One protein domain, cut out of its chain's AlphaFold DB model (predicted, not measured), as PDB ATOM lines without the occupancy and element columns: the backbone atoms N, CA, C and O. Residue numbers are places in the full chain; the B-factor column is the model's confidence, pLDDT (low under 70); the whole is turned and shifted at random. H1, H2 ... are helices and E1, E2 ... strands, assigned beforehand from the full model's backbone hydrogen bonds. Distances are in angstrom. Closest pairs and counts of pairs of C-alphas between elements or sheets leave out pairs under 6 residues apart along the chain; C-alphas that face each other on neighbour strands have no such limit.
ATOM      1  N   VAL A  65      39.783 -31.194 -22.765       60.06
ATOM      2  CA  VAL A  65      39.348 -30.465 -23.940       60.06
ATOM      3  C   VAL A  65      37.890 -30.832 -24.178       60.06
ATOM      4  O   VAL A  65      37.574 -31.935 -24.634       60.06
ATOM      5  N   LYS A  66      36.987 -29.921 -23.809       63.94
ATOM      6  CA  LYS A  66      35.551 -30.084 -24.017       63.94
ATOM      7  C   LYS A  66      35.273 -30.096 -25.519       63.94
ATOM      8  O   LYS A  66      35.162 -29.049 -26.148       63.94
ATOM      9  N   ARG A  67      35.156 -31.298 -26.082       70.31
ATOM     10  CA  ARG A  67      34.752 -31.493 -27.474       70.31
ATOM     11  C   ARG A  67      33.296 -31.069 -27.633       70.31
ATOM     12  O   ARG A  67      32.409 -31.673 -27.032       70.31
ATOM     13  N   ILE A  68      33.070 -30.047 -28.444       79.25
ATOM     14  CA  ILE A  68      31.743 -29.589 -28.870       79.25
ATOM     15  C   ILE A  68      31.554 -29.902 -30.354       79.25
ATOM     16  O   ILE A  68      32.520 -30.201 -31.061       79.25
ATOM     17  N   THR A  69      30.314 -29.855 -30.832       84.88
ATOM     18  CA  THR A  69      30.038 -30.062 -32.257       84.88
ATOM     19  C   THR A  69      30.526 -28.871 -33.077       84.88
ATOM     20  O   THR A  69      30.597 -27.742 -32.586       84.88
ATOM     21  N   MET A  70      30.829 -29.102 -34.354       82.31
ATOM     22  CA  MET A  70      31.217 -28.015 -35.255       82.31
ATOM     23  C   MET A  70      30.123 -26.940 -35.399       82.31
ATOM     24  O   MET A  70      30.438 -25.761 -35.545       82.31
ATOM     25  N   ASP A  71      28.846 -27.315 -35.301       84.12
ATOM     26  CA  ASP A  71      27.730 -26.361 -35.339       84.12
ATOM     27  C   ASP A  71      27.704 -25.451 -34.102       84.12
ATOM     28  O   ASP A  71      27.467 -24.249 -34.221       84.12
ATOM     29  N   GLU A  72      28.006 -25.996 -32.920       83.44
ATOM     30  CA  GLU A  72      28.140 -25.218 -31.684       83.44
ATOM     31  C   GLU A  72      29.367 -24.296 -31.748       83.44
ATOM     32  O   GLU A  72      29.278 -23.115 -31.405       83.44
ATOM     33  N   ALA A  73      30.490 -24.795 -32.274       81.44
ATOM     34  CA  ALA A  73      31.695 -23.997 -32.487       81.44
ATOM     35  C   ALA A  73      31.432 -22.819 -33.441       81.44
ATOM     36  O   ALA A  73      31.748 -21.676 -33.112       81.44
ATOM     37  N   ARG A  74      30.766 -23.068 -34.576       83.56
ATOM     38  CA  ARG A  74      30.332 -22.031 -35.526       83.56
ATOM     39  C   ARG A  74      29.353 -21.043 -34.912       83.56
ATOM     40  O   ARG A  74      29.438 -19.853 -35.199       83.56
ATOM     41  N   ALA A  75      28.442 -21.501 -34.056       83.56
ATOM     42  CA  ALA A  75      27.517 -20.615 -33.359       83.56
ATOM     43  C   ALA A  75      28.254 -19.618 -32.450       83.56
ATOM     44  O   ALA A  75      27.861 -18.452 -32.390       83.56
ATOM     45  N   MET A  76      29.353 -20.035 -31.808       79.62
ATOM     46  CA  MET A  76      30.193 -19.132 -31.013       79.62
ATOM     47  C   MET A  76      30.936 -18.102 -31.870       79.62
ATOM     48  O   MET A  76      31.069 -16.950 -31.460       79.62
ATOM     49  N   VAL A  77      31.363 -18.475 -33.080       77.81
ATOM     50  CA  VAL A  77      32.024 -17.569 -34.041       77.81
ATOM     51  C   VAL A  77      31.075 -17.033 -35.118       77.81
ATOM     52  O   VAL A  77      31.493 -16.620 -36.197       77.81
ATOM     53  N   LYS A  78      29.774 -16.948 -34.827       78.44
ATOM     54  CA  LYS A  78      28.778 -16.429 -35.779       78.44
ATOM     55  C   LYS A  78      29.013 -14.963 -36.167       78.44
ATOM     56  O   LYS A  78      28.547 -14.512 -37.208       78.44
ATOM     57  N   MET A  79      29.740 -14.218 -35.337       73.06
ATOM     58  CA  MET A  79      30.070 -12.809 -35.578       73.06
ATOM     59  C   MET A  79      31.181 -12.603 -36.621       73.06
ATOM     60  O   MET A  79      31.560 -11.461 -36.876       73.06
ATOM     61  N   PHE A  80      31.726 -13.675 -37.197       76.31
ATOM     62  CA  PHE A  80      32.855 -13.618 -38.114       76.31
ATOM     63  C   PHE A  80      32.348 -13.722 -39.552       76.31
ATOM     64  O   PHE A  80      31.750 -14.733 -39.917       76.31
ATOM     65  N   PRO A  81      32.574 -12.695 -40.383       69.19
ATOM     66  CA  PRO A  81      31.997 -12.634 -41.721       69.19
ATOM     67  C   PRO A  81      32.622 -13.630 -42.707       69.19
ATOM     68  O   PRO A  81      31.981 -13.966 -43.700       69.19
ATOM     69  N   THR A  82      33.846 -14.106 -42.448       79.81
ATOM     70  CA  THR A  82      34.605 -14.911 -43.413       79.81
ATOM     71  C   THR A  82      35.151 -16.182 -42.767       79.81
ATOM     72  O   THR A  82      36.086 -16.110 -41.971       79.81
ATOM     73  N   GLU A  83      34.606 -17.340 -43.149       86.62
ATOM     74  CA  GLU A  83      35.146 -18.677 -42.861       86.62
ATOM     75  C   GLU A  83      35.966 -19.156 -44.069       86.62
ATOM     76  O   GLU A  83      35.497 -19.142 -45.206       86.62
ATOM     77  N   THR A  84      37.207 -19.578 -43.841       86.25
ATOM     78  CA  THR A  84      38.087 -20.131 -44.881       86.25
ATOM     79  C   THR A  84      38.808 -21.359 -44.360       86.25
ATOM     80  O   THR A  84      39.166 -21.410 -43.190       86.25
ATOM     81  N   VAL A  85      39.075 -22.346 -45.212       87.31
ATOM     82  CA  VAL A  85      39.946 -23.462 -44.828       87.31
ATOM     83  C   VAL A  85      41.389 -22.962 -44.835       87.31
ATOM     84  O   VAL A  85      41.878 -22.469 -45.848       87.31
ATOM     85  N   HIS A  86      42.055 -23.044 -43.688       84.56
ATOM     86  CA  HIS A  86      43.452 -22.645 -43.537       84.56
ATOM     87  C   HIS A  86      44.406 -23.813 -43.753       84.56
ATOM     88  O   HIS A  86      45.426 -23.671 -44.425       84.56
ATOM     89  N   ARG A  87      44.065 -24.970 -43.185       81.81
ATOM     90  CA  ARG A  87      44.822 -26.211 -43.329       81.81
ATOM     91  C   ARG A  87      43.856 -27.378 -43.374       81.81
ATOM     92  O   ARG A  87      42.902 -27.427 -42.611       81.81
ATOM     93  N   GLU A  88      44.154 -28.340 -44.226       84.88
ATOM     94  CA  GLU A  88      43.453 -29.611 -44.276       84.88
ATOM     95  C   GLU A  88      44.475 -30.741 -44.156       84.88
ATOM     96  O   GLU A  88      45.505 -30.737 -44.830       84.88
ATOM     97  N   SER A  89      44.209 -31.683 -43.261       79.62
ATOM     98  CA  SER A  89      44.995 -32.898 -43.061       79.62
ATOM     99  C   SER A  89      44.102 -34.128 -43.221       79.62
ATOM    100  O   SER A  89      42.901 -34.012 -43.465       79.62
ATOM    101  N   GLU A  90      44.675 -35.324 -43.112       76.88
ATOM    102  CA  GLU A  90      43.917 -36.577 -43.203       76.88
ATOM    103  C   GLU A  90      42.906 -36.741 -42.053       76.88
ATOM    104  O   GLU A  90      41.832 -37.302 -42.261       76.88
ATOM    105  N   TYR A  91      43.201 -36.181 -40.876       72.62
ATOM    106  CA  TYR A  91      42.408 -36.372 -39.656       72.62
ATOM    107  C   TYR A  91      41.687 -35.098 -39.186       72.62
ATOM    108  O   TYR A  91      40.650 -35.194 -38.534       72.62
ATOM    109  N   GLU A  92      42.178 -33.918 -39.570       82.31
ATOM    110  CA  GLU A  92      41.724 -32.619 -39.054       82.31
ATOM    111  C   GLU A  92      41.625 -31.553 -40.162       82.31
ATOM    112  O   GLU A  92      42.487 -31.476 -41.047       82.31
ATOM    113  N   ILE A  93      40.603 -30.698 -40.097       84.56
ATOM    114  CA  ILE A  93      40.455 -29.470 -40.887       84.56
ATOM    115  C   ILE A  93      40.542 -28.271 -39.945       84.56
ATOM    116  O   ILE A  93      39.800 -28.176 -38.971       84.56
ATOM    117  N   VAL A  94      41.410 -27.319 -40.276       85.50
ATOM    118  CA  VAL A  94      41.547 -26.049 -39.567       85.50
ATOM    119  C   VAL A  94      40.839 -24.960 -40.358       85.50
ATOM    120  O   VAL A  94      41.263 -24.585 -41.457       85.50
ATOM    121  N   TYR A  95      39.784 -24.415 -39.772       85.25
ATOM    122  CA  TYR A  95      39.052 -23.268 -40.284       85.25
ATOM    123  C   TYR A  95      39.645 -21.979 -39.722       85.25
ATOM    124  O   TYR A  95      39.905 -21.881 -38.528       85.25
ATOM    125  N   ARG A  96      39.838 -20.979 -40.576       86.19
ATOM    126  CA  ARG A  96      40.213 -19.614 -40.216       86.19
ATOM    127  C   ARG A  96      39.014 -18.702 -40.376       86.19
ATOM    128  O   ARG A  96      38.446 -18.598 -41.466       86.19
ATOM    129  N   TYR A  97      38.721 -17.993 -39.302       83.88
ATOM    130  CA  TYR A  97      37.709 -16.964 -39.206       83.88
ATOM    131  C   TYR A  97      38.389 -15.606 -39.125       83.88
ATOM    132  O   TYR A  97      39.272 -15.398 -38.294       83.88
ATOM    133  N   GLN A  98      37.992 -14.684 -39.995       80.94
ATOM    134  CA  GLN A  98      38.589 -13.353 -40.073       80.94
ATOM    135  C   GLN A  98      37.503 -12.280 -40.055       80.94
ATOM    136  O   GLN A  98      36.498 -12.389 -40.762       80.94
ATOM    137  N   TRP A  99      37.725 -11.220 -39.277       78.88
ATOM    138  CA  TRP A  99      36.891 -10.022 -39.342       78.88
ATOM    139  C   TRP A  99      37.334  -9.088 -40.456       78.88
ATOM    140  O   TRP A  99      38.520  -8.828 -40.646       78.88
ATOM    141  N   PHE A 100      36.365  -8.512 -41.159       76.12
ATOM    142  CA  PHE A 100      36.636  -7.376 -42.023       76.12
ATOM    143  C   PHE A 100      36.610  -6.095 -41.185       76.12
ATOM    144  O   PHE A 100      35.579  -5.765 -40.608       76.12
ATOM    145  N   SER A 101      37.724  -5.363 -41.128       72.44
ATOM    146  CA  SER A 101      37.789  -4.067 -40.444       72.44
ATOM    147  C   SER A 101      38.483  -3.032 -41.322       72.44
ATOM    148  O   SER A 101      39.682  -3.117 -41.593       72.44
ATOM    149  N   LEU A 102      37.715  -2.024 -41.747       69.19
ATOM    150  CA  LEU A 102      38.236  -0.876 -42.496       69.19
ATOM    151  C   LEU A 102      39.229  -0.067 -41.654       69.19
ATOM    152  O   LEU A 102      40.238   0.398 -42.173       69.19
ATOM    153  N   LEU A 103      38.959   0.077 -40.352       74.31
ATOM    154  CA  LEU A 103      39.796   0.858 -39.446       74.31
ATOM    155  C   LEU A 103      41.180   0.227 -39.282       74.31
ATOM    156  O   LEU A 103      42.172   0.929 -39.436       74.31
ATOM    157  N   ARG A 104      41.239  -1.092 -39.038       75.44
ATOM    158  CA  ARG A 104      42.494  -1.861 -38.954       75.44
ATOM    159  C   ARG A 104      43.324  -1.698 -40.230       75.44
ATOM    160  O   ARG A 104      44.501  -1.359 -40.152       75.44
ATOM    161  N   GLY A 105      42.684  -1.809 -41.398       74.56
ATOM    162  CA  GLY A 105      43.337  -1.560 -42.686       74.56
ATOM    163  C   GLY A 105      43.894  -0.138 -42.832       74.56
ATOM    164  O   GLY A 105      44.984   0.038 -43.369       74.56
ATOM    165  N   LEU A 106      43.192   0.875 -42.312       74.56
ATOM    166  CA  LEU A 106      43.635   2.276 -42.347       74.56
ATOM    167  C   LEU A 106      44.813   2.568 -41.406       74.56
ATOM    168  O   LEU A 106      45.649   3.407 -41.734       74.56
ATOM    169  N   ILE A 107      44.891   1.893 -40.257       80.81
ATOM    170  CA  ILE A 107      45.992   2.048 -39.289       80.81
ATOM    171  C   ILE A 107      47.155   1.069 -39.532       80.81
ATOM    172  O   ILE A 107      48.120   1.071 -38.774       80.81
ATOM    173  N   GLY A 108      47.087   0.254 -40.592       77.62
ATOM    174  CA  GLY A 108      48.122  -0.726 -40.940       77.62
ATOM    175  C   GLY A 108      48.165  -1.952 -40.024       77.62
ATOM    176  O   GLY A 108      49.154  -2.683 -40.027       77.62
ATOM    177  N   GLU A 109      47.113  -2.193 -39.243       75.81
ATOM    178  CA  GLU A 109      46.999  -3.360 -38.374       75.81
ATOM    179  C   GLU A 109      46.312  -4.526 -39.092       75.81
ATOM    180  O   GLU A 109      45.360  -4.353 -39.859       75.81
ATOM    181  N   LYS A 110      46.762  -5.752 -38.800       76.56
ATOM    182  CA  LYS A 110      46.123  -6.967 -39.306       76.56
ATOM    183  C   LYS A 110      44.767  -7.170 -38.620       76.56
ATOM    184  O   LYS A 110      44.603  -6.902 -37.423       76.56
ATOM    185  N   ALA A 111      43.789  -7.642 -39.387       75.25
ATOM    186  CA  ALA A 111      42.527  -8.086 -38.821       75.25
ATOM    187  C   ALA A 111      42.753  -9.303 -37.909       75.25
ATOM    188  O   ALA A 111      43.564 -10.164 -38.253       75.25
ATOM    189  N   PRO A 112      42.049  -9.392 -36.771       73.31
ATOM    190  CA  PRO A 112      42.152 -10.554 -35.909       73.31
ATOM    191  C   PRO A 112      41.686 -11.818 -36.644       73.31
ATOM    192  O   PRO A 112      40.683 -11.803 -37.366       73.31
ATOM    193  N   GLU A 113      42.437 -12.898 -36.453       79.75
ATOM    194  CA  GLU A 113      42.175 -14.216 -37.023       79.75
ATOM    195  C   GLU A 113      41.934 -15.204 -35.886       79.75
ATOM    196  O   GLU A 113      42.669 -15.207 -34.898       79.75
ATOM    197  N   ILE A 114      40.905 -16.034 -36.034       80.12
ATOM    198  CA  ILE A 114      40.635 -17.165 -35.149       80.12
ATOM    199  C   ILE A 114      40.761 -18.447 -35.941       80.12
ATOM    200  O   ILE A 114      40.199 -18.569 -37.028       80.12
ATOM    201  N   PHE A 115      41.453 -19.420 -35.362       83.06
ATOM    202  CA  PHE A 115      41.579 -20.752 -35.931       83.06
ATOM    203  C   PHE A 115      40.781 -21.762 -35.113       83.06
ATOM    204  O   PHE A 115      40.848 -21.777 -33.883       83.06
ATOM    205  N   ILE A 116      40.017 -22.595 -35.815       83.50
ATOM    206  CA  ILE A 116      39.173 -23.647 -35.257       83.50
ATOM    207  C   ILE A 116      39.584 -24.976 -35.884       83.50
ATOM    208  O   ILE A 116      39.407 -25.183 -37.084       83.50
ATOM    209  N   ALA A 117      40.125 -25.858 -35.050       82.19
ATOM    210  CA  ALA A 117      40.513 -27.228 -35.366       82.19
ATOM    211  C   ALA A 117      39.317 -28.184 -35.252       82.19
ATOM    212  O   ALA A 117      38.737 -28.297 -34.168       82.19
ATOM    213  N   ALA A 118      38.949 -28.868 -36.336       83.12
ATOM    214  CA  ALA A 118      37.852 -29.832 -36.360       83.12
ATOM    215  C   ALA A 118      38.298 -31.200 -36.888       83.12
ATOM    216  O   ALA A 118      38.899 -31.296 -37.957       83.12
ATOM    217  N   ASP A 119      37.930 -32.265 -36.179       80.75
ATOM    218  CA  ASP A 119      38.140 -33.641 -36.625       80.75
ATOM    219  C   ASP A 119      37.262 -33.952 -37.848       80.75
ATOM    220  O   ASP A 119      36.079 -33.599 -37.893       80.75
ATOM    221  N   LYS A 120      37.801 -34.699 -38.818       78.50
ATOM    222  CA  LYS A 120      37.061 -35.187 -40.002       78.50
ATOM    223  C   LYS A 120      36.061 -36.319 -39.701       78.50
ATOM    224  O   LYS A 120      35.450 -36.865 -40.618       78.50
ATOM    225  N   GLY A 121      35.900 -36.689 -38.429       72.31
ATOM    226  CA  GLY A 121      34.932 -37.691 -37.978       72.31
ATOM    227  C   GLY A 121      33.473 -37.265 -38.179       72.31
ATOM    228  O   GLY A 121      33.172 -36.120 -38.508       72.31
ATOM    229  N   THR A 122      32.539 -38.199 -37.980       70.50
ATOM    230  CA  THR A 122      31.093 -37.923 -38.026       70.50
ATOM    231  C   THR A 122      30.459 -38.237 -36.662       70.50
ATOM    232  O   THR A 122      30.478 -39.403 -36.266       70.50
ATOM    233  N   PRO A 123      29.875 -37.253 -35.945       67.81
ATOM    234  CA  PRO A 123      29.861 -35.816 -36.246       67.81
ATOM    235  C   PRO A 123      31.253 -35.180 -36.087       67.81
ATOM    236  O   PRO A 123      32.068 -35.666 -35.304       67.81
ATOM    237  N   SER A 124      31.523 -34.097 -36.821       69.56
ATOM    238  CA  SER A 124      32.787 -33.369 -36.691       69.56
ATOM    239  C   SER A 124      32.833 -32.667 -35.337       69.56
ATOM    240  O   SER A 124      31.933 -31.901 -34.968       69.56
ATOM    241  N   MET A 125      33.876 -32.980 -34.575       72.38
ATOM    242  CA  MET A 125      34.088 -32.443 -33.239       72.38
ATOM    243  C   MET A 125      35.209 -31.425 -33.286       72.38
ATOM    244  O   MET A 125      36.204 -31.589 -33.985       72.38
ATOM    245  N   TYR A 126      35.019 -30.363 -32.530       71.62
ATOM    246  CA  TYR A 126      35.949 -29.265 -32.427       71.62
ATOM    247  C   TYR A 126      36.844 -29.419 -31.190       71.62
ATOM    248  O   TYR A 126      36.371 -29.873 -30.142       71.62
ATOM    249  N   GLN A 127      38.116 -29.016 -31.304       64.69
ATOM    250  CA  GLN A 127      39.104 -29.203 -30.240       64.69
ATOM    251  C   GLN A 127      39.654 -27.902 -29.621       64.69
ATOM    252  O   GLN A 127      39.808 -27.855 -28.406       64.69
ATOM    253  N   THR A 128      39.986 -26.858 -30.390       66.19
ATOM    254  CA  THR A 128      40.974 -25.870 -29.896       66.19
ATOM    255  C   THR A 128      40.901 -24.467 -30.538       66.19
ATOM    256  O   THR A 128      40.611 -24.359 -31.734       66.19
ATOM    257  N   PHE A 129      41.119 -23.392 -29.750       65.75
ATOM    258  CA  PHE A 129      41.043 -21.967 -30.157       65.75
ATOM    259  C   PHE A 129      42.418 -21.303 -30.056       65.75
ATOM    260  O   PHE A 129      43.019 -21.361 -28.985       65.75
ATOM    261  N   TYR A 130      42.855 -20.587 -31.096       68.12
ATOM    262  CA  TYR A 130      44.020 -19.692 -31.014       68.12
ATOM    263  C   TYR A 130      43.808 -18.409 -31.826       68.12
ATOM    264  O   TYR A 130      43.089 -18.425 -32.834       68.12
ATOM    265  N   THR A 131      44.456 -17.320 -31.399       65.12
ATOM    266  CA  THR A 131      44.505 -16.038 -32.122       65.12
ATOM    267  C   THR A 131      45.911 -15.758 -32.646       65.12
ATOM    268  O   THR A 131      46.889 -16.203 -32.053       65.12
ATOM    269  N   ASP A 132      46.033 -15.025 -33.758       54.78
ATOM    270  CA  ASP A 132      47.345 -14.609 -34.279       54.78
ATOM    271  C   ASP A 132      48.009 -13.629 -33.288       54.78
ATOM    272  O   ASP A 132      47.616 -12.465 -33.173       54.78
ATOM    273  N   GLY A 133      48.942 -14.156 -32.494       48.47
ATOM    274  CA  GLY A 133      49.513 -13.545 -31.288       48.47
ATOM    275  C   GLY A 133      49.919 -14.604 -30.257       48.47
ATOM    276  O   GLY A 133      50.912 -14.435 -29.550       48.47
ATOM    277  N   ASP A 134      49.217 -15.735 -30.259       51.19
ATOM    278  CA  ASP A 134      49.668 -16.979 -29.649       51.19
ATOM    279  C   ASP A 134      50.542 -17.697 -30.687       51.19
ATOM    280  O   ASP A 134      50.056 -18.483 -31.501       51.19
ATOM    281  N   GLU A 135      51.841 -17.374 -30.735       42.56
ATOM    282  CA  GLU A 135      52.792 -18.181 -31.506       42.56
ATOM    283  C   GLU A 135      52.573 -19.665 -31.179       42.56
ATOM    284  O   GLU A 135      52.328 -20.029 -30.026       42.56
TER     285      GLU A 135
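Overview. This is residues 65 to 135 of the 266 residues of an uncharacterized protein of Planctomycetia bacterium (UniProt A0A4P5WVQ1). A strongly twisted sheet of four strands has the short helix H1 over one face and the other face bare. Beyond the ends of E2 and E3, residues 99 to 112 reach out as an arm with H2 at its tip. The printed part has 71 residues, in the order H1, E1, E2, H2, E3, E4; the sheet order is E1, E2, E3, E4, all antiparallel, and the class is mixed, helices and strands. It is only just compact, close to loose, with a radius of gyration of the C-alphas of 13.2 A, and elongated, 42 by 23 by 20 A.

Arrangement. Start at residues 68 to 69, which pair antiparallel with residues 125 to 126 of E4, residues 125 to 131. Next, H1, residues 70 to 76, is on the sheet at a height of 8.6 A, over E3, residues 113 to 119, and along it at 13 degrees on the local plane. The closest C-alphas of H1 and E4 are those of Met 70 and Met 125, 5.6 A apart. E1, residues 82 to 88, forms a hairpin with E2, residues 92 to 98; look at N 84 and O 96, 2.9 A. H2, residues 102 to 107, is not on the sheet. Between E2 and E3, find N 95 and O 116, 2.8 A. E3 and E4 form a hairpin, with N 119 and O 125 at 2.9 A. In H1 and H2 every O i to N i+4 pair is within hydrogen-bond range.

Along the chain. Find C-alpha 70 at (31.217, -28.015, -35.255), where H1 begins. E1 runs 17.2 A, E2 19.5 A, E3 19.8 A and E4 19.5 A, ending at C-alpha 131, (44.505, -16.038, -32.122).

Size, cuts and confidence. The C-alphas farthest apart, those of Ile 107 and Thr 122, are 42.7 A apart. The printed part has no cut, and its five links between elements are tight. Look for pLDDT under 70 at residues 65 to 66, 81, 102, 123 to 124 and 127 to 135.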